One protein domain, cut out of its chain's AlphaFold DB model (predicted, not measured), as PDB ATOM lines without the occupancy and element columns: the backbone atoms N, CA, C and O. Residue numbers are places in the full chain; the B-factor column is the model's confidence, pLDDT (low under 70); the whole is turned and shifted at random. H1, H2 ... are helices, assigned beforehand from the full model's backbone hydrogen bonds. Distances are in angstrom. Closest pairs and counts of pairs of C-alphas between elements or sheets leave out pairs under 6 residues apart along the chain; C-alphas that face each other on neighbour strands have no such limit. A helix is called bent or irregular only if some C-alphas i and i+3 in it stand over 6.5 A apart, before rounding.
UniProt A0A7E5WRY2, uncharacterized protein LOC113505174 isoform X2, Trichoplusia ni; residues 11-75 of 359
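AT A GLANCE: This is residues 11 to 75 of the 359 residues of the protein "uncharacterized protein LOC113505174 isoform X2" of Trichoplusia ni (UniProt A0A7E5WRY2). One long, straight helix, H1, makes the length of the domain; its first part, residues 11 to 32, sticks out as a bare arm, and its last part enters a small head with the rest of the printed part. In that head a long loop, residues 43 to 61, swings out past the end of H1 and folds back, with residues 50 to 55 sticking out, and it leads to two short helices, H2 and H3, that sit one after the other by the last part of H1. The 65 printed residues hold three named helices in the order H1, H2, H3 and no named strand, and the class is all helix, with 42 residues in the named helices. The whole is extended, with a radius of gyration of the C-alphas of 16.8 A, and the C-alphas span 56 by 28 by 16 A along their three main axes.

IN THESE COORDINATES: H1, the longest helix, has 32 residues, 11 to 42, and measures 47.5 A from first to last C-alpha. It begins at Asn 11, whose C-alpha is at (35.605, 67.286, -14.585), and ends at Arg 42, whose C-alpha is at (3.725, 37.034, 3.561); between them x and y fall while z rises. Residues 43 to 61 follow with no named element, 19 residues whose C-alphas lie 8 to 23 A from the mean of all C-alphas. H2 is residues 62 to 65, His 62 to Met 65, and measures 5.2 A from first to last C-alpha. H3 is residues 68 to 73, Leu 68 to Gln 73, and measures 8.9 A; C-alpha 73 is at (3.912, 44.847, 11.648). None of the three helices is bent or irregular.

HOW THE PARTS SIT: H1 and H2 only just touch, with 3 pairs of C-alphas within 8 A. The closest C-alphas of the two are those of Tyr 37 and Met 65, 7.2 A apart. H1 touches H2 with residues 34 to 37 alone, and the centres of the two helices are 18.1 A apart. H3 touches no helix, but H1 and H3 are near each other: no pair of their C-alphas is within 8 A, while 9 pairs are within 10 A. H2 and H3 meet only through their link. Residues 11 to 32 of H1 stand free, with no C-alpha 8 or more residues away along the chain within 10 A, and the same is true of residues 50 to 55. In H3 every O i to N i+4 pair is within hydrogen-bond range, and in H1 27 of 28 are; H2, with 4 residues, is too short for such a pair, and its one O i to N i+3 pair is within range.

THE WHOLE: The two C-alphas farthest apart in the domain are those of Asn 11 and Pro 53, at 56.2 A, and the first and last printed C-alphas, those of Asn 11 and Lys 75, are 46.8 A apart. The outline is elongated, but only just. Without the stretches that stand free, the body has 37 residues, spans 27 by 18 by 18 A and has a radius of gyration of 9.1 A. The link from H1 to H2, with 19 residues, is long, and the link from H2 to H3, with 2 residues, is tight. The printed part has no cut. The mean pLDDT of the printed part of this model is 77.5; it is under 70 at residues 11 to 21, 46 to 54 and 74 to 75. By helix the mean is 78 for H1, 90 for H2 and 81 for H3.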
ATOM      1  N   ASN A  11      35.500  68.660 -15.099       54.34
ATOM      2  CA  ASN A  11      35.605  67.286 -14.585       54.34
ATOM      3  C   ASN A  11      34.742  67.016 -13.337       54.34
ATOM      4  O   ASN A  11      34.558  65.857 -12.952       54.34
ATOM      5  N   SER A  12      34.197  68.062 -12.707       55.66
ATOM      6  CA  SER A  12      33.340  67.937 -11.520       55.66
ATOM      7  C   SER A  12      31.899  67.551 -11.887       55.66
ATOM      8  O   SER A  12      31.293  66.680 -11.258       55.66
ATOM      9  N   CYS A  13      31.373  68.102 -12.987       54.09
ATOM     10  CA  CYS A  13      29.989  67.870 -13.417       54.09
ATOM     11  C   CYS A  13      29.747  66.419 -13.885       54.09
ATOM     12  O   CYS A  13      28.762  65.786 -13.496       54.09
ATOM     13  N   ALA A  14      30.695  65.830 -14.624       57.38
ATOM     14  CA  ALA A  14      30.600  64.439 -15.084       57.38
ATOM     15  C   ALA A  14      30.580  63.421 -13.923       57.38
ATOM     16  O   ALA A  14      29.838  62.438 -13.966       57.38
ATOM     17  N   ARG A  15      31.333  63.680 -12.840       57.62
ATOM     18  CA  ARG A  15      31.312  62.834 -11.631       57.62
ATOM     19  C   ARG A  15      29.970  62.896 -10.900       57.62
ATOM     20  O   ARG A  15      29.546  61.888 -10.334       57.62
ATOM     21  N   TYR A  16      29.296  64.044 -10.911       54.88
ATOM     22  CA  TYR A  16      28.009  64.208 -10.234       54.88
ATOM     23  C   TYR A  16      26.875  63.467 -10.962       54.88
ATOM     24  O   TYR A  16      26.091  62.756 -10.332       54.88
ATOM     25  N   ILE A  17      26.845  63.535 -12.298       60.28
ATOM     26  CA  ILE A  17      25.843  62.839 -13.123       60.28
ATOM     27  C   ILE A  17      25.983  61.313 -12.995       60.28
ATOM     28  O   ILE A  17      24.984  60.622 -12.790       60.28
ATOM     29  N   ALA A  18      27.211  60.780 -13.010       56.28
ATOM     30  CA  ALA A  18      27.455  59.346 -12.820       56.28
ATOM     31  C   ALA A  18      26.977  58.837 -11.442       56.28
ATOM     32  O   ALA A  18      26.391  57.760 -11.338       56.28
ATOM     33  N   ARG A  19      27.145  59.631 -10.373       59.66
ATOM     34  CA  ARG A  19      26.614  59.291  -9.038       59.66
ATOM     35  C   ARG A  19      25.084  59.272  -9.007       59.66
ATOM     36  O   ARG A  19      24.501  58.418  -8.340       59.66
ATOM     37  N   PHE A  20      24.433  60.167  -9.747       58.94
ATOM     38  CA  PHE A  20      22.971  60.259  -9.791       58.94
ATOM     39  C   PHE A  20      22.320  59.092 -10.551       58.94
ATOM     40  O   PHE A  20      21.303  58.552 -10.108       58.94
ATOM     41  N   VAL A  21      22.929  58.662 -11.664       61.72
ATOM     42  CA  VAL A  21      22.496  57.472 -12.418       61.72
ATOM     43  C   VAL A  21      22.620  56.218 -11.546       61.72
ATOM     44  O   VAL A  21      21.652  55.465 -11.416       61.72
ATOM     45  N   ASN A  22      23.737  56.072 -10.826       70.12
ATOM     46  CA  ASN A  22      23.937  54.961  -9.893       70.12
ATOM     47  C   ASN A  22      22.910  54.971  -8.746       70.12
ATOM     48  O   ASN A  22      22.445  53.915  -8.318       70.12
ATOM     49  N   GLY A  23      22.493  56.150  -8.275       81.25
ATOM     50  CA  GLY A  23      21.468  56.279  -7.236       81.25
ATOM     51  C   GLY A  23      20.122  55.661  -7.633       81.25
ATOM     52  O   GLY A  23      19.514  54.934  -6.843       81.25
ATOM     53  N   LYS A  24      19.661  55.885  -8.873       85.50
ATOM     54  CA  LYS A  24      18.377  55.343  -9.361       85.50
ATOM     55  C   LYS A  24      18.401  53.820  -9.487       85.50
ATOM     56  O   LYS A  24      17.425  53.157  -9.124       85.50
ATOM     57  N   GLU A  25      19.509  53.257  -9.957       85.88
ATOM     58  CA  GLU A  25      19.676  51.805 -10.062       85.88
ATOM     59  C   GLU A  25      19.730  51.134  -8.691       85.88
ATOM     60  O   GLU A  25      19.045  50.133  -8.465       85.88
ATOM     61  N   VAL A  26      20.464  51.725  -7.743       89.19
ATOM     62  CA  VAL A  26      20.515  51.253  -6.353       89.19
ATOM     63  C   VAL A  26      19.120  51.273  -5.731       89.19
ATOM     64  O   VAL A  26      18.700  50.277  -5.143       89.19
ATOM     65  N   GLN A  27      18.348  52.344  -5.925       91.19
ATOM     66  CA  GLN A  27      16.967  52.413  -5.442       91.19
ATOM     67  C   GLN A  27      16.061  51.356  -6.086       91.19
ATOM     68  O   GLN A  27      15.260  50.727  -5.390       91.19
ATOM     69  N   LYS A  28      16.171  51.133  -7.403       94.00
ATOM     70  CA  LYS A  28      15.404  50.098  -8.116       94.00
ATOM     71  C   LYS A  28      15.742  48.703  -7.588       94.00
ATOM     72  O   LYS A  28      14.837  47.914  -7.314       94.00
ATOM     73  N   ARG A  29      17.030  48.415  -7.384       93.12
ATOM     74  CA  ARG A  29      17.502  47.145  -6.823       93.12
ATOM     75  C   ARG A  29      17.035  46.962  -5.381       93.12
ATOM     76  O   ARG A  29      16.555  45.889  -5.034       93.12
ATOM     77  N   TRP A  30      17.096  48.015  -4.568       93.75
ATOM     78  CA  TRP A  30      16.614  47.995  -3.189       93.75
ATOM     79  C   TRP A  30      15.107  47.745  -3.093       93.75
ATOM     80  O   TRP A  30      14.677  46.942  -2.266       93.75
ATOM     81  N   ARG A  31      14.304  48.367  -3.972       94.19
ATOM     82  CA  ARG A  31      12.866  48.073  -4.096       94.19
ATOM     83  C   ARG A  31      12.627  46.597  -4.420       94.19
ATOM     84  O   ARG A  31      11.951  45.921  -3.658       94.19
ATOM     85  N   SER A  32      13.291  46.068  -5.447       95.00
ATOM     86  CA  SER A  32      13.170  44.653  -5.832       95.00
ATOM     87  C   SER A  32      13.524  43.676  -4.694       95.00
ATOM     88  O   SER A  32      12.804  42.702  -4.453       95.00
ATOM     89  N   ILE A  33      14.595  43.954  -3.940       94.06
ATOM     90  CA  ILE A  33      14.996  43.148  -2.773       94.06
ATOM     91  C   ILE A  33      13.923  43.210  -1.677       94.06
ATOM     92  O   ILE A  33      13.513  42.171  -1.153       94.06
ATOM     93  N   ARG A  34      13.436  44.414  -1.351       93.62
ATOM     94  CA  ARG A  34      12.380  44.634  -0.352       93.62
ATOM     95  C   ARG A  34      11.090  43.900  -0.715       93.62
ATOM     96  O   ARG A  34      10.498  43.247   0.149       93.62
ATOM     97  N   ASP A  35      10.679  43.972  -1.975       92.19
ATOM     98  CA  ASP A  35       9.454  43.343  -2.470       92.19
ATOM     99  C   ASP A  35       9.575  41.817  -2.443       92.19
ATOM    100  O   ASP A  35       8.684  41.123  -1.950       92.19
ATOM    101  N   SER A  36      10.724  41.281  -2.867       92.69
ATOM    102  CA  SER A  36      11.022  39.845  -2.803       92.69
ATOM    103  C   SER A  36      10.997  39.313  -1.364       92.69
ATOM    104  O   SER A  36      10.414  38.258  -1.087       92.69
ATOM    105  N   TYR A  37      11.585  40.058  -0.425       92.56
ATOM    106  CA  TYR A  37      11.555  39.711   0.994       92.56
ATOM    107  C   TYR A  37      10.132  39.759   1.562       92.56
ATOM    108  O   TYR A  37       9.676  38.802   2.184       92.56
ATOM    109  N   THR A  38       9.387  40.829   1.285       89.69
ATOM    110  CA  THR A  38       8.008  40.991   1.771       89.69
ATOM    111  C   THR A  38       7.090  39.903   1.215       89.69
ATOM    112  O   THR A  38       6.280  39.341   1.952       89.69
ATOM    113  N   LYS A  39       7.253  39.538  -0.063       90.62
ATOM    114  CA  LYS A  39       6.514  38.444  -0.707       90.62
ATOM    115  C   LYS A  39       6.792  37.102  -0.031       90.62
ATOM    116  O   LYS A  39       5.857  36.379   0.297       90.62
ATOM    117  N   THR A  40       8.059  36.767   0.214       87.00
ATOM    118  CA  THR A  40       8.427  35.507   0.891       87.00
ATOM    119  C   THR A  40       7.983  35.481   2.355       87.00
ATOM    120  O   THR A  40       7.549  34.433   2.838       87.00
ATOM    121  N   TYR A  41       8.001  36.633   3.034       85.12
ATOM    122  CA  TYR A  41       7.495  36.787   4.396       85.12
ATOM    123  C   TYR A  41       5.980  36.571   4.486       85.12
ATOM    124  O   TYR A  41       5.534  35.742   5.277       85.12
ATOM    125  N   ARG A  42       5.188  37.226   3.624       84.94
ATOM    126  CA  ARG A  42       3.725  37.034   3.561       84.94
ATOM    127  C   ARG A  42       3.328  35.600   3.205       84.94
ATOM    128  O   ARG A  42       2.300  35.122   3.661       84.94
ATOM    129  N   GLN A  43       4.162  34.894   2.442       84.56
ATOM    130  CA  GLN A  43       3.977  33.470   2.135       84.56
ATOM    131  C   GLN A  43       4.291  32.531   3.318       84.56
ATOM    132  O   GLN A  43       4.271  31.316   3.135       84.56
ATOM    133  N   GLY A  44       4.637  33.052   4.502       78.81
ATOM    134  CA  GLY A  44       4.945  32.246   5.688       78.81
ATOM    135  C   GLY A  44       6.277  31.493   5.607       78.81
ATOM    136  O   GLY A  44       6.545  30.621   6.427       78.81
ATOM    137  N   LYS A  45       7.140  31.816   4.632       74.06
ATOM    138  CA  LYS A  45       8.443  31.144   4.428       74.06
ATOM    139  C   LYS A  45       9.566  31.716   5.299       74.06
ATOM    140  O   LYS A  45      10.669  31.175   5.328       74.06
ATOM    141  N   CYS A  46       9.290  32.809   6.003       63.25
ATOM    142  CA  CYS A  46      10.234  33.523   6.858       63.25
ATOM    143  C   CYS A  46       9.809  33.401   8.326       63.25
ATOM    144  O   CYS A  46       9.517  34.402   8.974       63.25
ATOM    145  N   VAL A  47       9.732  32.169   8.829       64.69
ATOM    146  CA  VAL A  47       9.568  31.921  10.267       64.69
ATOM    147  C   VAL A  47      10.910  32.169  10.962       64.69
ATOM    148  O   VAL A  47      11.966  31.912  10.372       64.69
ATOM    149  N   LEU A  48      10.857  32.683  12.197       66.50
ATOM    150  CA  LEU A  48      12.031  32.939  13.030       66.50
ATOM    151  C   LEU A  48      12.967  31.711  13.031       66.50
ATOM    152  O   LEU A  48      12.468  30.580  13.046       66.50
ATOM    153  N   PRO A  49      14.302  31.898  13.036       62.22
ATOM    154  CA  PRO A  49      15.261  30.800  12.922       62.22
ATOM    155  C   PRO A  49      15.043  29.653  13.912       62.22
ATOM    156  O   PRO A  49      15.327  28.511  13.567       62.22
ATOM    157  N   GLU A  50      14.502  29.959  15.089       65.75
ATOM    158  CA  GLU A  50      14.257  29.021  16.185       65.75
ATOM    159  C   GLU A  50      13.033  28.110  15.972       65.75
ATOM    160  O   GLU A  50      12.960  27.031  16.547       65.75
ATOM    161  N   GLN A  51      12.087  28.491  15.106       62.38
ATOM    162  CA  GLN A  51      10.827  27.754  14.906       62.38
ATOM    163  C   GLN A  51      10.719  27.076  13.534       62.38
ATOM    164  O   GLN A  51       9.672  26.528  13.185       62.38
ATOM    165  N   CYS A  52      11.771  27.120  12.716       61.41
ATOM    166  CA  CYS A  52      11.703  26.612  11.352       61.41
ATOM    167  C   CYS A  52      12.220  25.163  11.259       61.41
ATOM    168  O   CYS A  52      13.332  24.895  11.718       61.41
ATOM    169  N   PRO A  53      11.473  24.234  10.624       67.81
ATOM    170  CA  PRO A  53      11.931  22.867  10.419       67.81
ATOM    171  C   PRO A  53      13.260  22.823   9.643       67.81
ATOM    172  O   PRO A  53      13.428  23.593   8.683       67.81
ATOM    173  N   PRO A  54      14.186  21.912   9.996       66.44
ATOM    174  CA  PRO A  54      15.397  21.693   9.217       66.44
ATOM    175  C   PRO A  54      15.019  21.351   7.767       66.44
ATOM    176  O   PRO A  54      14.307  20.382   7.517       66.44
ATOM    177  N   GLY A  55      15.448  22.181   6.809       70.56
ATOM    178  CA  GLY A  55      15.143  22.020   5.378       70.56
ATOM    179  C   GLY A  55      14.133  23.016   4.792       70.56
ATOM    180  O   GLY A  55      13.920  23.018   3.578       70.56
ATOM    181  N   SER A  56      13.539  23.901   5.601       72.81
ATOM    182  CA  SER A  56      12.698  24.981   5.071       72.81
ATOM    183  C   SER A  56      13.523  25.968   4.234       72.81
ATOM    184  O   SER A  56      14.587  26.435   4.653       72.81
ATOM    185  N   ARG A  57      13.018  26.315   3.040       70.44
ATOM    186  CA  ARG A  57      13.614  27.332   2.161       70.44
ATOM    187  C   ARG A  57      13.369  28.724   2.741       70.44
ATOM    188  O   ARG A  57      12.463  29.437   2.311       70.44
ATOM    189  N   ARG A  58      14.192  29.094   3.719       77.00
ATOM    190  CA  ARG A  58      14.266  30.460   4.238       77.00
ATOM    191  C   ARG A  58      14.813  31.386   3.157       77.00
ATOM    192  O   ARG A  58      15.648  30.986   2.345       77.00
ATOM    193  N   TYR A  59      14.352  32.633   3.159       86.62
ATOM    194  CA  TYR A  59      14.966  33.655   2.323       86.62
ATOM    195  C   TYR A  59      16.430  33.835   2.743       86.62
ATOM    196  O   TYR A  59      16.709  34.026   3.927       86.62
ATOM    197  N   GLN A  60      17.354  33.764   1.782       86.75
ATOM    198  CA  GLN A  60      18.797  33.741   2.047       86.75
ATOM    199  C   GLN A  60      19.271  34.951   2.865       86.75
ATOM    200  O   GLN A  60      20.167  34.814   3.691       86.75
ATOM    201  N   TYR A  61      18.625  36.108   2.686       89.19
ATOM    202  CA  TYR A  61      18.968  37.354   3.377       89.19
ATOM    203  C   TYR A  61      17.996  37.712   4.510       89.19
ATOM    204  O   TYR A  61      17.781  38.886   4.809       89.19
ATOM    205  N   HIS A  62      17.339  36.720   5.121       89.00
ATOM    206  CA  HIS A  62      16.340  36.986   6.158       89.00
ATOM    207  C   HIS A  62      16.914  37.775   7.343       89.00
ATOM    208  O   HIS A  62      16.261  38.704   7.811       89.00
ATOM    209  N   GLN A  63      18.131  37.448   7.792       88.00
ATOM    210  CA  GLN A  63      18.769  38.123   8.924       88.00
ATOM    211  C   GLN A  63      18.999  39.612   8.631       88.00
ATOM    212  O   GLN A  63      18.644  40.456   9.448       88.00
ATOM    213  N   GLN A  64      19.501  39.936   7.436       91.38
ATOM    214  CA  GLN A  64      19.778  41.307   7.006       91.38
ATOM    215  C   GLN A  64      18.501  42.112   6.763       91.38
ATOM    216  O   GLN A  64      18.492  43.309   7.013       91.38
ATOM    217  N   MET A  65      17.424  41.478   6.288       91.81
ATOM    218  CA  MET A  65      16.162  42.161   5.968       91.81
ATOM    219  C   MET A  65      15.154  42.166   7.132       91.81
ATOM    220  O   MET A  65      14.082  42.758   7.009       91.81
ATOM    221  N   SER A  66      15.482  41.534   8.266       89.19
ATOM    222  CA  SER A  66      14.591  41.387   9.430       89.19
ATOM    223  C   SER A  66      14.131  42.718  10.037       89.19
ATOM    224  O   SER A  66      13.017  42.804  10.550       89.19
ATOM    225  N   PHE A  67      14.915  43.792   9.911       91.75
ATOM    226  CA  PHE A  67      14.522  45.121  10.397       91.75
ATOM    227  C   PHE A  67      13.283  45.684   9.676       91.75
ATOM    228  O   PHE A  67      12.521  46.450  10.267       91.75
ATOM    229  N   LEU A  68      13.021  45.266   8.428       89.38
ATOM    230  CA  LEU A  68      11.820  45.673   7.690       89.38
ATOM    231  C   LEU A  68      10.530  45.137   8.317       89.38
ATOM    232  O   LEU A  68       9.456  45.691   8.079       89.38
ATOM    233  N   LEU A  69      10.615  44.074   9.121       84.06
ATOM    234  CA  LEU A  69       9.453  43.476   9.771       84.06
ATOM    235  C   LEU A  69       8.770  44.458  10.715       84.06
ATOM    236  O   LEU A  69       7.544  44.492  10.761       84.06
ATOM    237  N   LYS A  70       9.540  45.319  11.390       82.75
ATOM    238  CA  LYS A  70       9.000  46.344  12.291       82.75
ATOM    239  C   LYS A  70       8.090  47.322  11.536       82.75
ATOM    240  O   LYS A  70       7.003  47.646  11.999       82.75
ATOM    241  N   ALA A  71       8.482  47.710  10.320       79.38
ATOM    242  CA  ALA A  71       7.669  48.559   9.446       79.38
ATOM    243  C   ALA A  71       6.433  47.832   8.877       79.38
ATOM    244  O   ALA A  71       5.406  48.464   8.631       79.38
ATOM    245  N   LEU A  72       6.513  46.512   8.671       75.12
ATOM    246  CA  LEU A  72       5.398  45.695   8.178       75.12
ATOM    247  C   LEU A  72       4.356  45.390   9.265       75.12
ATOM    248  O   LEU A  72       3.167  45.366   8.962       75.12
ATOM    249  N   GLN A  73       4.783  45.179  10.511       75.31
ATOM    250  CA  GLN A  73       3.912  44.847  11.648       75.31
ATOM    251  C   GLN A  73       3.091  46.044  12.144       75.31
ATOM    252  O   GLN A  73       1.963  45.872  12.594       75.31
ATOM    253  N   ASN A  74       3.615  47.265  12.003       67.81
ATOM    254  CA  ASN A  74       2.919  48.486  12.422       67.81
ATOM    255  C   ASN A  74       1.741  48.869  11.516       67.81
ATOM    256  O   ASN A  74       0.957  49.761  11.849       67.81
ATOM    257  N   LYS A  75       1.563  48.179  10.386       64.25
ATOM    258  CA  LYS A  75       0.317  48.265   9.637       64.25
ATOM    259  C   LYS A  75      -0.682  47.349  10.321       64.25
ATOM    260  O   LYS A  75      -0.774  46.172   9.981       64.25
TER     261      LYS A  75